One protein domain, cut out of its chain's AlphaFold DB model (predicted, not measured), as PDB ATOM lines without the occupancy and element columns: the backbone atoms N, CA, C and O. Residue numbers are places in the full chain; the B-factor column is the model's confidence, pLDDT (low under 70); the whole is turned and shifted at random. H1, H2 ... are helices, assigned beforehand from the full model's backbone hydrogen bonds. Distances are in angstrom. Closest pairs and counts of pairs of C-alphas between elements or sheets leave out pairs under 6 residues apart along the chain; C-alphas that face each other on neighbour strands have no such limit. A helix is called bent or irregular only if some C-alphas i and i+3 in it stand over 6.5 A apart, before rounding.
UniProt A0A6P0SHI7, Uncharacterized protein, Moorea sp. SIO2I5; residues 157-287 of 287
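AT A GLANCE: This is residues 157 to 287 of the 287 residues of an uncharacterized protein of Moorea sp. SIO2I5 (UniProt A0A6P0SHI7). Three helices make a long, narrow body: H1 and H2 follow each other nearly end to end along one side, and the long H3 folds back beside both. The short H4 crosses the start of H1 at the end of the body away from the H2 to H3 turn, and the short H5 runs loosely alongside the first part of H2, after residues 259 to 277 have made a wide loop with no named element. The printed part has 131 residues with five named helices, in the order H1, H2, H3, H4, H5, and no named strand. The class is all helix, with 73 residues in the named helices. The whole is loose, with a radius of gyration of the C-alphas of 17.4 A, and its C-alphas span 52 by 39 by 27 A along the three main axes.

IN THESE COORDINATES: Residues 157 to 178 come first and hold no named element; C-alpha 157 is at (200.048, 280.945, 295.082). H1, residues 179 to 193, begins with C-alpha 179 at (215.149, 279.811, 290.708) and measures 20.2 A from first to last C-alpha. H2, residues 195 to 210, measures 23.0 A. H3, residues 214 to 238, is the longest helix at 25 residues and 35.8 A; its C-alpha 214 is at (183.013, 292.877, 260.615). H3 is neither bent nor irregular, but only just: C-alphas 233 and 236 are 6.4 A apart. H4, residues 251 to 258, has eight residues. H5, residues 278 to 286, has nine and ends with C-alpha 286 at (193.732, 280.652, 263.754).

HOW THE PARTS SIT: The helix packing is mostly aligned, with three of the four touching pairs at a shallow tilt. H1 touches H3 opposite ways at a shallow tilt of 12 degrees. The closest C-alphas of this pair are those of Met 191 and Met 231, 5.1 A apart, and H3 touches H1 with residues 230 to 238 alone. H1 and H2 meet only through their link. H2 and H3 form a helical hairpin and touch with 27 pairs of C-alphas within 8 A. Their closest C-alphas are those of Ala 201 and Ala 220, 4.6 A apart, and they run opposite ways at a shallow tilt of 21 degrees. H4 touches H1 about perpendicular, at 84 degrees, and H1 touches H4 with residues 180 to 181 alone. The closest C-alphas there are those of Glu 180 and Trp 254, 5.6 A apart. H5 and H2 only just touch, with 3 pairs of C-alphas within 8 A, the closest being those of Ser 195 and Ile 279 at 6.9 A. These two run the same way at a shallow tilt of 19 degrees, and H2 touches H5 with residues 195 to 202 alone. H5 is close to but not clearly touching H1; the closest C-alphas are those of His 192 and Ile 279, 7.4 A apart. H5 is apart from H3 and from H4, and H4 is apart from H2 and H3. In H1, H2, H4 and H5 every O i to N i+4 pair is within hydrogen-bond range, and in H3 17 of 21 are.

THE WHOLE: The two C-alphas farthest apart are those of Cys 176 and Asp 212, 52.3 A. The printed part has no cut and ends at residue 287, the chain's last residue. The links H1 to H2 and H2 to H3 are tight, with 1 and 3 residues. The links H3 to H4, 12 residues, and H4 to H5, 19 residues, are long. The C-alphas of residues 259 to 277 lie 8 to 25 A from the mean of all C-alphas. The mean pLDDT of the printed part is 93.8, that of H4 is 88, and no printed residue is under 70.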
ATOM      1  N   LEU A 157     199.881 279.537 294.710       98.06
ATOM      2  CA  LEU A 157     200.048 280.945 295.082       98.06
ATOM      3  C   LEU A 157     200.673 281.060 296.471       98.06
ATOM      4  O   LEU A 157     200.194 280.442 297.423       98.06
ATOM      5  N   LYS A 158     201.690 281.911 296.598       97.50
ATOM      6  CA  LYS A 158     202.273 282.298 297.891       97.50
ATOM      7  C   LYS A 158     201.269 283.119 298.705       97.50
ATOM      8  O   LYS A 158     201.113 282.895 299.903       97.50
ATOM      9  N   ASP A 159     200.554 284.025 298.037       97.56
ATOM     10  CA  ASP A 159     199.423 284.780 298.570       97.56
ATOM     11  C   ASP A 159     198.190 284.592 297.669       97.56
ATOM     12  O   ASP A 159     198.166 285.023 296.513       97.56
ATOM     13  N   ASN A 160     197.144 283.961 298.213       95.88
ATOM     14  CA  ASN A 160     195.888 283.685 297.504       95.88
ATOM     15  C   ASN A 160     195.073 284.947 297.162       95.88
ATOM     16  O   ASN A 160     194.114 284.859 296.398       95.88
ATOM     17  N   SER A 161     195.414 286.107 297.731       96.19
ATOM     18  CA  SER A 161     194.791 287.393 297.389       96.19
ATOM     19  C   SER A 161     195.435 288.080 296.179       96.19
ATOM     20  O   SER A 161     194.869 289.030 295.637       96.19
ATOM     21  N   GLN A 162     196.607 287.604 295.752       96.06
ATOM     22  CA  GLN A 162     197.395 288.174 294.664       96.06
ATOM     23  C   GLN A 162     197.222 287.364 293.365       96.06
ATOM     24  O   GLN A 162     196.891 286.176 293.403       96.06
ATOM     25  N   PRO A 163     197.432 287.981 292.186       94.06
ATOM     26  CA  PRO A 163     197.249 287.303 290.905       94.06
ATOM     27  C   PRO A 163     198.281 286.187 290.668       94.06
ATOM     28  O   PRO A 163     199.325 286.117 291.321       94.06
ATOM     29  N   ARG A 164     198.001 285.331 289.674       95.56
ATOM     30  CA  ARG A 164     198.923 284.305 289.153       95.56
ATOM     31  C   ARG A 164     200.059 284.945 288.350       95.56
ATOM     32  O   ARG A 164     200.053 284.915 287.126       95.56
ATOM     33  N   GLN A 165     201.008 285.548 289.052       96.62
ATOM     34  CA  GLN A 165     202.231 286.124 288.492       96.62
ATOM     35  C   GLN A 165     203.447 285.367 289.023       96.62
ATOM     36  O   GLN A 165     203.403 284.884 290.154       96.62
ATOM     37  N   VAL A 166     204.516 285.268 288.228       98.00
ATOM     38  CA  VAL A 166     205.771 284.565 288.575       98.00
ATOM     39  C   VAL A 166     206.241 284.880 290.000       98.00
ATOM     40  O   VAL A 166     206.614 283.983 290.752       98.00
ATOM     41  N   GLU A 167     206.173 286.143 290.413       97.12
ATOM     42  CA  GLU A 167     206.613 286.609 291.728       97.12
ATOM     43  C   GLU A 167     205.786 285.989 292.870       97.12
ATOM     44  O   GLU A 167     206.321 285.645 293.928       97.12
ATOM     45  N   ASN A 168     204.487 285.790 292.633       98.00
ATOM     46  CA  ASN A 168     203.523 285.243 293.585       98.00
ATOM     47  C   ASN A 168     203.308 283.725 293.440       98.00
ATOM     48  O   ASN A 168     202.490 283.153 294.157       98.00
ATOM     49  N   MET A 169     204.022 283.052 292.538       98.38
ATOM     50  CA  MET A 169     203.885 281.611 292.322       98.38
ATOM     51  C   MET A 169     205.130 280.838 292.753       98.38
ATOM     52  O   MET A 169     206.252 281.355 292.755       98.38
ATOM     53  N   ASP A 170     204.910 279.587 293.136       98.06
ATOM     54  CA  ASP A 170     205.951 278.582 293.345       98.06
ATOM     55  C   ASP A 170     205.479 277.209 292.845       98.06
ATOM     56  O   ASP A 170     204.306 277.051 292.495       98.06
ATOM     57  N   LEU A 171     206.384 276.233 292.778       98.00
ATOM     58  CA  LEU A 171     206.110 274.906 292.223       98.00
ATOM     59  C   LEU A 171     205.612 273.932 293.287       98.00
ATOM     60  O   LEU A 171     206.144 273.870 294.393       98.00
ATOM     61  N   ILE A 172     204.624 273.112 292.928       98.06
ATOM     62  CA  ILE A 172     204.173 272.000 293.777       98.06
ATOM     63  C   ILE A 172     205.276 270.948 293.907       98.06
ATOM     64  O   ILE A 172     205.502 270.414 294.991       98.06
ATOM     65  N   VAL A 173     205.939 270.638 292.795       97.12
ATOM     66  CA  VAL A 173     207.087 269.741 292.733       97.12
ATOM     67  C   VAL A 173     208.173 270.380 291.878       97.12
ATOM     68  O   VAL A 173     207.903 270.930 290.810       97.12
ATOM     69  N   ALA A 174     209.407 270.303 292.360       95.56
ATOM     70  CA  ALA A 174     210.583 270.796 291.666       95.56
ATOM     71  C   ALA A 174     211.578 269.651 291.472       95.56
ATOM     72  O   ALA A 174     211.718 268.778 292.330       95.56
ATOM     73  N   TRP A 175     212.268 269.656 290.341       92.94
ATOM     74  CA  TRP A 175     213.315 268.706 290.011       92.94
ATOM     75  C   TRP A 175     214.629 269.076 290.695       92.94
ATOM     76  O   TRP A 175     215.164 268.301 291.489       92.94
ATOM     77  N   CYS A 176     215.148 270.267 290.402       91.44
ATOM     78  CA  CYS A 176     216.404 270.766 290.949       91.44
ATOM     79  C   CYS A 176     216.182 271.851 292.007       91.44
ATOM     80  O   CYS A 176     217.089 272.099 292.804       91.44
ATOM     81  N   GLY A 177     214.984 272.444 292.061       93.62
ATOM     82  CA  GLY A 177     214.571 273.360 293.128       93.62
ATOM     83  C   GLY A 177     215.311 274.693 293.123       93.62
ATOM     84  O   GLY A 177     215.442 275.320 294.172       93.62
ATOM     85  N   ASN A 178     215.833 275.103 291.967       94.44
ATOM     86  CA  ASN A 178     216.474 276.399 291.790       94.44
ATOM     87  C   ASN A 178     215.505 277.437 291.203       94.44
ATOM     88  O   ASN A 178     214.401 277.127 290.747       94.44
ATOM     89  N   GLU A 179     215.939 278.693 291.221       94.81
ATOM     90  CA  GLU A 179     215.149 279.811 290.708       94.81
ATOM     91  C   GLU A 179     214.938 279.708 289.195       94.81
ATOM     92  O   GLU A 179     213.869 280.079 288.715       94.81
ATOM     93  N   GLU A 180     215.897 279.149 288.448       95.06
ATOM     94  CA  GLU A 180     215.763 278.942 287.005       95.06
ATOM     95  C   GLU A 180     214.576 278.037 286.671       95.06
ATOM     96  O   GLU A 180     213.790 278.362 285.781       95.06
ATOM     97  N   GLU A 181     214.421 276.918 287.384       94.50
ATOM     98  CA  GLU A 181     213.285 276.015 287.220       94.50
ATOM     99  C   GLU A 181     211.981 276.712 287.609       94.50
ATOM    100  O   GLU A 181     211.021 276.693 286.831       94.50
ATOM    101  N   ARG A 182     211.942 277.367 288.778       96.56
ATOM    102  CA  ARG A 182     210.726 278.037 289.256       96.56
ATOM    103  C   ARG A 182     210.278 279.123 288.288       96.56
ATOM    104  O   ARG A 182     209.130 279.101 287.845       96.56
ATOM    105  N   VAL A 183     211.151 280.075 287.960       97.31
ATOM    106  CA  VAL A 183     210.817 281.223 287.106       97.31
ATOM    107  C   VAL A 183     210.431 280.760 285.708       97.31
ATOM    108  O   VAL A 183     209.409 281.209 285.191       97.31
ATOM    109  N   PHE A 184     211.186 279.837 285.108       94.62
ATOM    110  CA  PHE A 184     210.865 279.327 283.777       94.62
ATOM    111  C   PHE A 184     209.484 278.661 283.748       94.62
ATOM    112  O   PHE A 184     208.630 279.056 282.958       94.62
ATOM    113  N   THR A 185     209.223 277.717 284.655       95.00
ATOM    114  CA  THR A 185     207.948 276.983 284.712       95.00
ATOM    115  C   THR A 185     206.769 277.920 284.998       95.00
ATOM    116  O   THR A 185     205.779 277.934 284.264       95.00
ATOM    117  N   THR A 186     206.889 278.772 286.022       97.56
ATOM    118  CA  THR A 186     205.811 279.691 286.429       97.56
ATOM    119  C   THR A 186     205.561 280.808 285.415       97.56
ATOM    120  O   THR A 186     204.450 281.333 285.361       97.56
ATOM    121  N   THR A 187     206.532 281.137 284.554       97.19
ATOM    122  CA  THR A 187     206.319 282.073 283.439       97.19
ATOM    123  C   THR A 187     205.325 281.493 282.439       97.19
ATOM    124  O   THR A 187     204.404 282.191 282.016       97.19
ATOM    125  N   PHE A 188     205.441 280.203 282.109       95.44
ATOM    126  CA  PHE A 188     204.443 279.524 281.283       95.44
ATOM    127  C   PHE A 188     203.082 279.496 281.979       95.44
ATOM    128  O   PHE A 188     202.075 279.768 281.328       95.44
ATOM    129  N   THR A 189     203.021 279.246 283.289       96.81
ATOM    130  CA  THR A 189     201.762 279.352 284.045       96.81
ATOM    131  C   THR A 189     201.153 280.757 283.949       96.81
ATOM    132  O   THR A 189     199.959 280.889 283.681       96.81
ATOM    133  N   GLU A 190     201.954 281.817 284.107       97.56
ATOM    134  CA  GLU A 190     201.494 283.206 283.992       97.56
ATOM    135  C   GLU A 190     200.989 283.516 282.576       97.56
ATOM    136  O   GLU A 190     199.922 284.108 282.436       97.56
ATOM    137  N   MET A 191     201.665 283.044 281.523       95.75
ATOM    138  CA  MET A 191     201.167 283.167 280.143       95.75
ATOM    139  C   MET A 191     199.777 282.532 279.991       95.75
ATOM    140  O   MET A 191     198.875 283.130 279.403       95.75
ATOM    141  N   HIS A 192     199.581 281.338 280.561       95.44
ATOM    142  CA  HIS A 192     198.292 280.644 280.537       95.44
ATOM    143  C   HIS A 192     197.240 281.318 281.419       95.44
ATOM    144  O   HIS A 192     196.049 281.151 281.160       95.44
ATOM    145  N   SER A 193     197.633 282.150 282.386       95.12
ATOM    146  CA  SER A 193     196.684 282.907 283.211       95.12
ATOM    147  C   SER A 193     195.856 283.925 282.425       95.12
ATOM    148  O   SER A 193     194.787 284.290 282.901       95.12
ATOM    149  N   TYR A 194     196.321 284.314 281.231       95.25
ATOM    150  CA  TYR A 194     195.629 285.205 280.295       95.25
ATOM    151  C   TYR A 194     194.917 284.463 279.155       95.25
ATOM    152  O   TYR A 194     194.391 285.091 278.237       95.25
ATOM    153  N   SER A 195     194.961 283.128 279.135       95.69
ATOM    154  CA  SER A 195     194.484 282.343 277.986       95.69
ATOM    155  C   SER A 195     192.967 282.376 277.792       95.69
ATOM    156  O   SER A 195     192.491 282.065 276.703       95.69
ATOM    157  N   ASP A 196     192.204 282.806 278.797       95.25
ATOM    158  CA  ASP A 196     190.783 283.111 278.661       95.25
ATOM    159  C   ASP A 196     190.550 284.193 277.594       95.25
ATOM    160  O   ASP A 196     189.634 284.058 276.782       95.25
ATOM    161  N   LEU A 197     191.417 285.210 277.514       96.50
ATOM    162  CA  LEU A 197     191.345 286.245 276.481       96.50
ATOM    163  C   LEU A 197     191.456 285.639 275.079       96.50
ATOM    164  O   LEU A 197     190.634 285.935 274.212       96.50
ATOM    165  N   LEU A 198     192.436 284.752 274.872       97.50
ATOM    166  CA  LEU A 198     192.658 284.083 273.590       97.50
ATOM    167  C   LEU A 198     191.487 283.165 273.224       97.50
ATOM    168  O   LEU A 198     190.984 283.235 272.106       97.50
ATOM    169  N   VAL A 199     191.031 282.330 274.163       97.00
ATOM    170  CA  VAL A 199     189.924 281.385 273.938       97.00
ATOM    171  C   VAL A 199     188.638 282.130 273.576       97.00
ATOM    172  O   VAL A 199     187.994 281.807 272.578       97.00
ATOM    173  N   ASN A 200     188.271 283.161 274.344       97.06
ATOM    174  CA  ASN A 200     187.068 283.946 274.064       97.06
ATOM    175  C   ASN A 200     187.189 284.714 272.739       97.06
ATOM    176  O   ASN A 200     186.220 284.783 271.980       97.06
ATOM    177  N   ALA A 201     188.366 285.266 272.433       97.56
ATOM    178  CA  ALA A 201     188.595 285.953 271.171       97.56
ATOM    179  C   ALA A 201     188.502 285.000 269.970       97.56
ATOM    180  O   ALA A 201     187.859 285.347 268.985       97.56
ATOM    181  N   ALA A 202     189.049 283.784 270.064       97.25
ATOM    182  CA  ALA A 202     188.950 282.764 269.018       97.25
ATOM    183  C   ALA A 202     187.490 282.396 268.699       97.25
ATOM    184  O   ALA A 202     187.096 282.329 267.533       97.25
ATOM    185  N   ILE A 203     186.664 282.219 269.736       96.38
ATOM    186  CA  ILE A 203     185.232 281.923 269.582       96.38
ATOM    187  C   ILE A 203     184.512 283.090 268.902       96.38
ATOM    188  O   ILE A 203     183.837 282.898 267.892       96.38
ATOM    189  N   ASN A 204     184.692 284.306 269.423       96.25
ATOM    190  CA  ASN A 204     184.040 285.498 268.881       96.25
ATOM    191  C   ASN A 204     184.498 285.801 267.444       96.25
ATOM    192  O   ASN A 204     183.712 286.309 266.644       96.25
ATOM    193  N   LEU A 205     185.750 285.473 267.104       97.00
ATOM    194  CA  LEU A 205     186.284 285.601 265.752       97.00
ATOM    195  C   LEU A 205     185.529 284.690 264.780       97.00
ATOM    196  O   LEU A 205     185.031 285.171 263.763       97.00
ATOM    197  N   GLN A 206     185.400 283.400 265.107       95.69
ATOM    198  CA  GLN A 206     184.683 282.447 264.258       95.69
ATOM    199  C   GLN A 206     183.213 282.851 264.077       95.69
ATOM    200  O   GLN A 206     182.705 282.853 262.958       95.69
ATOM    201  N   GLU A 207     182.534 283.243 265.157       94.81
ATOM    202  CA  GLU A 207     181.134 283.678 265.100       94.81
ATOM    203  C   GLU A 207     180.955 284.951 264.274       94.81
ATOM    204  O   GLU A 207     180.037 285.029 263.458       94.81
ATOM    205  N   GLY A 208     181.851 285.926 264.443       96.12
ATOM    206  CA  GLY A 208     181.858 287.148 263.647       96.12
ATOM    207  C   GLY A 208     182.021 286.865 262.155       96.12
ATOM    208  O   GLY A 208     181.325 287.478 261.350       96.12
ATOM    209  N   ILE A 209     182.877 285.906 261.785       95.56
ATOM    210  CA  ILE A 209     183.065 285.477 260.391       95.56
ATOM    211  C   ILE A 209     181.801 284.795 259.852       95.56
ATOM    212  O   ILE A 209     181.328 285.159 258.778       95.56
ATOM    213  N   ILE A 210     181.226 283.841 260.594       95.06
ATOM    214  CA  ILE A 210     180.009 283.116 260.181       95.06
ATOM    215  C   ILE A 210     178.828 284.079 259.975       95.06
ATOM    216  O   ILE A 210     178.016 283.880 259.073       95.06
ATOM    217  N   GLN A 211     178.727 285.115 260.809       95.69
ATOM    218  CA  GLN A 211     177.631 286.088 260.792       95.69
ATOM    219  C   GLN A 211     177.890 287.308 259.891       95.69
ATOM    220  O   GLN A 211     177.051 288.206 259.858       95.69
ATOM    221  N   ASP A 212     179.032 287.370 259.195       96.19
ATOM    222  CA  ASP A 212     179.483 288.534 258.413       96.19
ATOM    223  C   ASP A 212     179.487 289.853 259.224       96.19
ATOM    224  O   ASP A 212     179.190 290.947 258.739       96.19
ATOM    225  N   HIS A 213     179.814 289.756 260.517       97.50
ATOM    226  CA  HIS A 213     179.831 290.881 261.447       97.50
ATOM    227  C   HIS A 213     181.257 291.423 261.609       97.50
ATOM    228  O   HIS A 213     181.975 291.102 262.558       97.50
ATOM    229  N   VAL A 214     181.652 292.313 260.698       97.25
ATOM    230  CA  VAL A 214     183.013 292.877 260.615       97.25
ATOM    231  C   VAL A 214     183.499 293.520 261.921       97.25
ATOM    232  O   VAL A 214     184.668 293.370 262.278       97.25
ATOM    233  N   ASP A 215     182.643 294.236 262.647       97.19
ATOM    234  CA  ASP A 215     183.056 294.890 263.895       97.19
ATOM    235  C   ASP A 215     183.372 293.877 265.010       97.19
ATOM    236  O   ASP A 215     184.385 294.034 265.691       97.19
ATOM    237  N   ASN A 216     182.622 292.773 265.112       95.75
ATOM    238  CA  ASN A 216     182.943 291.667 266.021       95.75
ATOM    239  C   ASN A 216     184.283 291.013 265.662       95.75
ATOM    240  O   ASN A 216     185.092 290.750 266.550       95.75
ATOM    241  N   VAL A 217     184.546 290.803 264.367       97.81
ATOM    242  CA  VAL A 217     185.833 290.275 263.880       97.81
ATOM    243  C   VAL A 217     186.986 291.187 264.306       97.81
ATOM    244  O   VAL A 217     187.981 290.709 264.847       97.81
ATOM    245  N   LYS A 218     186.851 292.509 264.131       97.94
ATOM    246  CA  LYS A 218     187.871 293.478 264.570       97.94
ATOM    247  C   LYS A 218     188.093 293.426 266.079       97.94
ATOM    248  O   LYS A 218     189.240 293.387 266.514       97.94
ATOM    249  N   THR A 219     187.022 293.416 266.873       97.88
ATOM    250  CA  THR A 219     187.122 293.326 268.335       97.88
ATOM    251  C   THR A 219     187.815 292.037 268.771       97.88
ATOM    252  O   THR A 219     188.672 292.078 269.649       97.88
ATOM    253  N   ALA A 220     187.508 290.907 268.131       97.75
ATOM    254  CA  ALA A 220     188.161 289.637 268.418       97.75
ATOM    255  C   ALA A 220     189.664 289.667 268.085       97.75
ATOM    256  O   ALA A 220     190.480 289.277 268.918       97.75
ATOM    257  N   LEU A 221     190.054 290.205 266.925       97.88
ATOM    258  CA  LEU A 221     191.468 290.358 266.554       97.88
ATOM    259  C   LEU A 221     192.233 291.279 267.519       97.88
ATOM    260  O   LEU A 221     193.383 290.992 267.851       97.88
ATOM    261  N   LEU A 222     191.603 292.353 268.006       97.56
ATOM    262  CA  LEU A 222     192.185 293.204 269.049       97.56
ATOM    263  C   LEU A 222     192.350 292.448 270.376       97.56
ATOM    264  O   LEU A 222     193.384 292.589 271.017       97.56
ATOM    265  N   GLY A 223     191.400 291.585 270.748       96.56
ATOM    266  CA  GLY A 223     191.536 290.712 271.919       96.56
ATOM    267  C   GLY A 223     192.704 289.725 271.806       96.56
ATOM    268  O   GLY A 223     193.440 289.526 272.773       96.56
ATOM    269  N   ILE A 224     192.935 289.156 270.615       97.44
ATOM    270  CA  ILE A 224     194.118 288.319 270.340       97.44
ATOM    271  C   ILE A 224     195.400 289.153 270.468       97.44
ATOM    272  O   ILE A 224     196.372 288.695 271.068       97.44
ATOM    273  N   LEU A 225     195.410 290.386 269.953       96.31
ATOM    274  CA  LEU A 225     196.554 291.291 270.080       96.31
ATOM    275  C   LEU A 225     196.860 291.634 271.548       96.31
ATOM    276  O   LEU A 225     198.023 291.592 271.949       96.31
ATOM    277  N   ASP A 226     195.838 291.917 272.356       95.94
ATOM    278  CA  ASP A 226     195.986 292.179 273.791       95.94
ATOM    279  C   ASP A 226     196.553 290.956 274.528       95.94
ATOM    280  O   ASP A 226     197.461 291.085 275.356       95.94
ATOM    281  N   PHE A 227     196.072 289.753 274.195       96.69
ATOM    282  CA  PHE A 227     196.628 288.504 274.710       96.69
ATOM    283  C   PHE A 227     198.116 288.351 274.357       96.69
ATOM    284  O   PHE A 227     198.939 288.138 275.251       96.69
ATOM    285  N   LEU A 228     198.482 288.517 273.079       96.00
ATOM    286  CA  LEU A 228     199.872 288.438 272.617       96.00
ATOM    287  C   LEU A 228     200.760 289.478 273.309       96.00
ATOM    288  O   LEU A 228     201.909 289.183 273.650       96.00
ATOM    289  N   GLY A 229     200.221 290.675 273.562       96.38
ATOM    290  CA  GLY A 229     200.888 291.731 274.310       96.38
ATOM    291  C   GLY A 229     201.189 291.328 275.756       96.38
ATOM    292  O   GLY A 229     202.326 291.480 276.206       96.38
ATOM    293  N   ASN A 230     200.210 290.761 276.470       95.38
ATOM    294  CA  ASN A 230     200.407 290.252 277.831       95.38
ATOM    295  C   ASN A 230     201.423 289.100 277.855       95.38
ATOM    296  O   ASN A 230     202.404 289.159 278.594       95.38
ATOM    297  N   MET A 231     201.238 288.096 276.997       94.88
ATOM    298  CA  MET A 231     202.129 286.939 276.909       94.88
ATOM    299  C   MET A 231     203.581 287.361 276.640       94.88
ATOM    300  O   MET A 231     204.493 286.933 277.345       94.88
ATOM    301  N   THR A 232     203.798 288.228 275.648       94.25
ATOM    302  CA  THR A 232     205.144 288.599 275.187       94.25
ATOM    303  C   THR A 232     205.813 289.599 276.117       94.25
ATOM    304  O   THR A 232     206.948 289.387 276.532       94.25
ATOM    305  N   PHE A 233     205.128 290.694 276.453       95.25
ATOM    306  CA  PHE A 233     205.754 291.834 277.124       95.25
ATOM    307  C   PHE A 233     205.551 291.852 278.639       95.25
ATOM    308  O   PHE A 233     206.220 292.631 279.313       95.25
ATOM    309  N   ARG A 234     204.653 291.023 279.192       94.06
ATOM    310  CA  ARG A 234     204.505 290.883 280.649       94.06
ATOM    311  C   ARG A 234     205.061 289.576 281.176       94.06
ATOM    312  O   ARG A 234     205.750 289.613 282.184       94.06
ATOM    313  N   SER A 235     204.771 288.453 280.520       96.31
ATOM    314  CA  SER A 235     205.181 287.139 281.023       96.31
ATOM    315  C   SER A 235     206.557 286.731 280.505       96.31
ATOM    316  O   SER A 235     207.472 286.572 281.302       96.31
ATOM    317  N   LEU A 236     206.750 286.610 279.186       95.56
ATOM    318  CA  LEU A 236     207.997 286.069 278.622       95.56
ATOM    319  C   LEU A 236     209.243 286.897 278.971       95.56
ATOM    320  O   LEU A 236     210.314 286.324 279.156       95.56
ATOM    321  N   LEU A 237     209.107 288.217 279.136       96.25
ATOM    322  CA  LEU A 237     210.210 289.079 279.586       96.25
ATOM    323  C   LEU A 237     210.662 288.817 281.031       96.25
ATOM    324  O   LEU A 237     211.720 289.308 281.418       96.25
ATOM    325  N   LYS A 238     209.902 288.053 281.827       97.00
ATOM    326  CA  LYS A 238     210.318 287.654 283.179       97.00
ATOM    327  C   LYS A 238     211.355 286.540 283.175       97.00
ATOM    328  O   LYS A 238     212.035 286.378 284.179       97.00
ATOM    329  N   ILE A 239     211.538 285.809 282.074       96.44
ATOM    330  CA  ILE A 239     212.709 284.939 281.901       96.44
ATOM    331  C   ILE A 239     213.890 285.850 281.539       96.44
ATOM    332  O   ILE A 239     214.235 286.022 280.370       96.44
ATOM    333  N   ASP A 240     214.460 286.504 282.551       96.75
ATOM    334  CA  ASP A 240     215.421 287.588 282.365       96.75
ATOM    335  C   ASP A 240     216.859 287.104 282.595       96.75
ATOM    336  O   ASP A 240     217.235 286.642 283.672       96.75
ATOM    337  N   THR A 241     217.718 287.247 281.590       96.25
ATOM    338  CA  THR A 241     219.133 286.870 281.705       96.25
ATOM    339  C   THR A 241     219.970 287.884 282.489       96.25
ATOM    340  O   THR A 241     221.153 287.653 282.722       96.25
ATOM    341  N   ASN A 242     219.398 289.026 282.874       96.88
ATOM    342  CA  ASN A 242     220.073 290.026 283.687       96.88
ATOM    343  C   ASN A 242     220.226 289.535 285.142       96.88
ATOM    344  O   ASN A 242     219.214 289.364 285.821       96.88
ATOM    345  N   PRO A 243     221.460 289.392 285.669       95.81
ATOM    346  CA  PRO A 243     221.701 288.882 287.024       95.81
ATOM    347  C   PRO A 243     221.175 289.785 288.149       95.81
ATOM    348  O   PRO A 243     221.150 289.372 289.304       95.81
ATOM    349  N   TYR A 244     220.769 291.018 287.836       96.12
ATOM    350  CA  TYR A 244     220.154 291.941 288.795       96.12
ATOM    351  C   TYR A 244     218.619 291.916 288.770       96.12
ATOM    352  O   TYR A 244     217.988 292.683 289.494       96.12
ATOM    353  N   SER A 245     218.014 291.087 287.916       96.38
ATOM    354  CA  SER A 245     216.564 290.940 287.834       96.38
ATOM    355  C   SER A 245     216.026 290.090 288.983       96.38
ATOM    356  O   SER A 245     216.652 289.115 289.395       96.38
ATOM    357  N   ASN A 246     214.830 290.421 289.475       93.75
ATOM    358  CA  ASN A 246     214.151 289.623 290.507       93.75
ATOM    359  C   ASN A 246     213.688 288.256 289.984       93.75
ATOM    360  O   ASN A 246     213.373 287.369 290.773       93.75
ATOM    361  N   THR A 247     213.628 288.095 288.664       96.81
ATOM    362  CA  THR A 247     213.265 286.853 287.978       96.81
ATOM    363  C   THR A 247     214.430 286.372 287.113       96.81
ATOM    364  O   THR A 247     214.245 285.896 285.995       96.81
ATOM    365  N   HIS A 248     215.661 286.540 287.608       96.94
ATOM    366  CA  HIS A 248     216.847 286.132 286.872       96.94
ATOM    367  C   HIS A 248     216.837 284.629 286.559       96.94
ATOM    368  O   HIS A 248     216.653 283.802 287.451       96.94
ATOM    369  N   VAL A 249     217.092 284.287 285.296       96.50
ATOM    370  CA  VAL A 249     217.351 282.921 284.841       96.50
ATOM    371  C   VAL A 249     218.732 282.882 284.192       96.50
ATOM    372  O   VAL A 249     218.936 283.466 283.125       96.50
ATOM    373  N   ASP A 250     219.682 282.174 284.809       96.31
ATOM    374  CA  ASP A 250     220.982 281.899 284.196       96.31
ATOM    375  C   ASP A 250     220.815 280.835 283.087       96.31
ATOM    376  O   ASP A 250     220.468 279.681 283.379       96.31
ATOM    377  N   PRO A 251     221.096 281.162 281.808       93.31
ATOM    378  CA  PRO A 251     220.925 280.220 280.705       93.31
ATOM    379  C   PRO A 251     221.772 278.949 280.832       93.31
ATOM    380  O   PRO A 251     221.369 277.891 280.344       93.31
ATOM    381  N   LEU A 252     222.947 279.021 281.465       93.50
ATOM    382  CA  LEU A 252     223.838 277.876 281.647       93.50
ATOM    383  C   LEU A 252     223.324 276.939 282.736       93.50
ATOM    384  O   LEU A 252     223.387 275.720 282.558       93.50
ATOM    385  N   ILE A 253     222.833 277.492 283.847       91.81
ATOM    386  CA  ILE A 253     222.236 276.697 284.924       91.81
ATOM    387  C   ILE A 253     220.954 276.040 284.425       91.81
ATOM    388  O   ILE A 253     220.822 274.818 284.531       91.81
ATOM    389  N   TRP A 254     220.070 276.813 283.786       90.69
ATOM    390  CA  TRP A 254     218.835 276.301 283.199       90.69
ATOM    391  C   TRP A 254     219.111 275.172 282.196       90.69
ATOM    392  O   TRP A 254     218.576 274.072 282.334       90.69
ATOM    393  N   SER A 255     220.028 275.384 281.245       88.00
ATOM    394  CA  SER A 255     220.338 274.374 280.221       88.00
ATOM    395  C   SER A 255     220.895 273.079 280.815       88.00
ATOM    396  O   SER A 255     220.601 271.998 280.318       88.00
ATOM    397  N   LYS A 256     221.705 273.151 281.879       86.56
ATOM    398  CA  LYS A 256     222.296 271.955 282.501       86.56
ATOM    399  C   LYS A 256     221.321 271.205 283.401       86.56
ATOM    400  O   LYS A 256     221.378 269.980 283.451       86.56
ATOM    401  N   ALA A 257     220.479 271.930 284.130       80.00
ATOM    402  CA  ALA A 257     219.572 271.334 285.101       80.00
ATOM    403  C   ALA A 257     218.283 270.819 284.448       80.00
ATOM    404  O   ALA A 257     217.811 269.739 284.798       80.00
ATOM    405  N   PHE A 258     217.739 271.566 283.483       77.62
ATOM    406  CA  PHE A 258     216.390 271.343 282.973       77.62
ATOM    407  C   PHE A 258     216.336 270.622 281.621       77.62
ATOM    408  O   PHE A 258     215.450 269.798 281.410       77.62
ATOM    409  N   ALA A 259     217.298 270.846 280.715       73.69
ATOM    410  CA  ALA A 259     217.214 270.301 279.352       73.69
ATOM    411  C   ALA A 259     217.182 268.762 279.294       73.69
ATOM    412  O   ALA A 259     216.607 268.185 278.377       73.69
ATOM    413  N   ASN A 260     217.785 268.088 280.278       75.50
ATOM    414  CA  ASN A 260     217.722 266.629 280.373       75.50
ATOM    415  C   ASN A 260     216.397 266.130 280.963       75.50
ATOM    416  O   ASN A 260     215.985 265.020 280.643       75.50
ATOM    417  N   PHE A 261     215.754 266.925 281.824       84.88
ATOM    418  CA  PHE A 261     214.479 266.582 282.454       84.88
ATOM    419  C   PHE A 261     213.303 266.744 281.482       84.88
ATOM    420  O   PHE A 261     212.361 265.957 281.512       84.88
ATOM    421  N   SER A 262     213.386 267.728 280.583       85.00
ATOM    422  CA  SER A 262     212.354 268.017 279.581       85.00
ATOM    423  C   SER A 262     212.319 267.047 278.398       85.00
ATOM    424  O   SER A 262     211.416 267.138 277.560       85.00
ATOM    425  N   ALA A 263     213.285 266.131 278.303       88.56
ATOM    426  CA  ALA A 263     213.316 265.110 277.267       88.56
ATOM    427  C   ALA A 263     212.265 264.016 277.539       88.56
ATOM    428  O   ALA A 263     212.096 263.617 278.693       88.56
ATOM    429  N   PRO A 264     211.601 263.490 276.493       91.00
ATOM    430  CA  PRO A 264     210.676 262.381 276.660       91.00
ATOM    431  C   PRO A 264     211.434 261.117 277.087       91.00
ATOM    432  O   PRO A 264     212.477 260.776 276.518       91.00
ATOM    433  N   ILE A 265     210.898 260.406 278.072       91.19
ATOM    434  CA  ILE A 265     211.431 259.151 278.603       91.19
ATOM    435  C   ILE A 265     210.743 257.921 278.000       91.19
ATOM    436  O   ILE A 265     211.231 256.804 278.169       91.19
ATOM    437  N   ASN A 266     209.629 258.100 277.282       90.31
ATOM    438  CA  ASN A 266     208.918 257.032 276.579       90.31
ATOM    439  C   ASN A 266     208.145 257.551 275.342       90.31
ATOM    440  O   ASN A 266     208.222 258.725 274.996       90.31
ATOM    441  N   SER A 267     207.431 256.665 274.638       90.38
ATOM    442  CA  SER A 267     206.727 256.980 273.383       90.38
ATOM    443  C   SER A 267     205.354 257.646 273.540       90.38
ATOM    444  O   SER A 267     204.749 258.004 272.532       90.38
ATOM    445  N   PHE A 268     204.824 257.753 274.759       88.81
ATOM    446  CA  PHE A 268     203.509 258.341 275.043       88.81
ATOM    447  C   PHE A 268     203.567 259.844 275.320       88.81
ATOM    448  O   PHE A 268     202.522 260.486 275.414       88.81
ATOM    449  N   GLU A 269     204.765 260.414 275.419       87.56
ATOM    450  CA  GLU A 269     204.980 261.827 275.698       87.56
ATOM    451  C   GLU A 269     205.870 262.495 274.647       87.56
ATOM    452  O   GLU A 269     206.759 261.888 274.046       87.56
ATOM    453  N   GLY A 270     205.599 263.777 274.415       85.06
ATOM    454  CA  GLY A 270     206.500 264.661 273.689       85.06
ATOM    455  C   GLY A 270     207.480 265.333 274.647       85.06
ATOM    456  O   GLY A 270     207.290 265.323 275.860       85.06
ATOM    457  N   GLY A 271     208.516 265.971 274.101       83.19
ATOM    458  CA  GLY A 271     209.365 266.839 274.916       83.19
ATOM    459  C   GLY A 271     208.565 268.001 275.511       83.19
ATOM    460  O   GLY A 271     207.677 268.553 274.852       83.19
ATOM    461  N   LEU A 272     208.911 268.399 276.737       85.75
ATOM    462  CA  LEU A 272     208.334 269.562 277.414       85.75
ATOM    463  C   LEU A 272     208.844 270.852 276.752       85.75
ATOM    464  O   LEU A 272     209.783 271.499 277.209       85.75
ATOM    465  N   SER A 273     208.230 271.186 275.619       83.69
ATOM    466  CA  SER A 273     208.532 272.346 274.783       83.69
ATOM    467  C   SER A 273     207.392 273.360 274.818       83.69
ATOM    468  O   SER A 273     206.219 272.990 274.851       83.69
ATOM    469  N   GLY A 274     207.723 274.649 274.692       81.56
ATOM    470  CA  GLY A 274     206.726 275.713 274.558       81.56
ATOM    471  C   GLY A 274     205.799 275.549 273.343       81.56
ATOM    472  O   GLY A 274     204.640 275.956 273.397       81.56
ATOM    473  N   SER A 275     206.262 274.873 272.285       82.81
ATOM    474  CA  SER A 275     205.428 274.514 271.127       82.81
ATOM    475  C   SER A 275     204.311 273.521 271.466       82.81
ATOM    476  O   SER A 275     203.318 273.457 270.750       82.81
ATOM    477  N   GLY A 276     204.445 272.762 272.557       82.12
ATOM    478  CA  GLY A 276     203.415 271.849 273.054       82.12
ATOM    479  C   GLY A 276     202.322 272.537 273.875       82.12
ATOM    480  O   GLY A 276     201.437 271.858 274.390       82.12
ATOM    481  N   THR A 277     202.378 273.863 274.046       89.56
ATOM    482  CA  THR A 277     201.349 274.601 274.790       89.56
ATOM    483  C   THR A 277     200.084 274.787 273.941       89.56
ATOM    484  O   THR A 277     200.183 275.112 272.755       89.56
ATOM    485  N   PRO A 278     198.879 274.660 274.530       91.69
ATOM    486  CA  PRO A 278     197.624 274.865 273.804       91.69
ATOM    487  C   PRO A 278     197.450 276.305 273.297       91.69
ATOM    488  O   PRO A 278     196.736 276.530 272.325       91.69
ATOM    489  N   ILE A 279     198.138 277.275 273.909       93.75
ATOM    490  CA  ILE A 279     198.197 278.662 273.431       93.75
ATOM    491  C   ILE A 279     198.789 278.728 272.022       93.75
ATOM    492  O   ILE A 279     198.164 279.297 271.132       93.75
ATOM    493  N   ILE A 280     199.984 278.159 271.828       91.88
ATOM    494  CA  ILE A 280     200.670 278.193 270.530       91.88
ATOM    495  C   ILE A 280     199.862 277.419 269.492       91.88
ATOM    496  O   ILE A 280     199.616 277.938 268.411       91.88
ATOM    497  N   GLN A 281     199.349 276.242 269.859       91.75
ATOM    498  CA  GLN A 281     198.517 275.427 268.970       91.75
ATOM    499  C   GLN A 281     197.240 276.156 268.521       91.75
ATOM    500  O   GLN A 281     196.862 276.072 267.356       91.75
ATOM    501  N   LEU A 282     196.574 276.893 269.420       94.31
ATOM    502  CA  LEU A 282     195.384 277.664 269.059       94.31
ATOM    503  C   LEU A 282     195.730 278.857 268.160       94.31
ATOM    504  O   LEU A 282     194.992 279.126 267.220       94.31
ATOM    505  N   ILE A 283     196.836 279.560 268.416       93.62
ATOM    506  CA  ILE A 283     197.280 280.656 267.542       93.62
ATOM    507  C   ILE A 283     197.593 280.125 266.139       93.62
ATOM    508  O   ILE A 283     197.105 280.701 265.170       93.62
ATOM    509  N   ASP A 284     198.330 279.017 266.036       92.69
ATOM    510  CA  ASP A 284     198.664 278.374 264.758       92.69
ATOM    511  C   ASP A 284     197.413 277.867 264.019       92.69
ATOM    512  O   ASP A 284     197.377 277.847 262.796       92.69
ATOM    513  N   ALA A 285     196.361 277.461 264.736       92.56
ATOM    514  CA  ALA A 285     195.100 277.054 264.116       92.56
ATOM    515  C   ALA A 285     194.263 278.241 263.597       92.56
ATOM    516  O   ALA A 285     193.392 278.051 262.747       92.56
ATOM    517  N   LEU A 286     194.479 279.449 264.130       91.38
ATOM    518  CA  LEU A 286     193.732 280.652 263.754       91.38
ATOM    519  C   LEU A 286     194.304 281.375 262.526       91.38
ATOM    520  O   LEU A 286     193.547 282.100 261.874       91.38
ATOM    521  N   PHE A 287     195.598 281.217 262.227       87.19
ATOM    522  CA  PHE A 287     196.329 281.975 261.200       87.19
ATOM    523  C   PHE A 287     197.102 281.071 260.240       87.19
ATOM    524  O   PHE A 287     197.103 281.392 259.028       87.19
TER     525      PHE A 287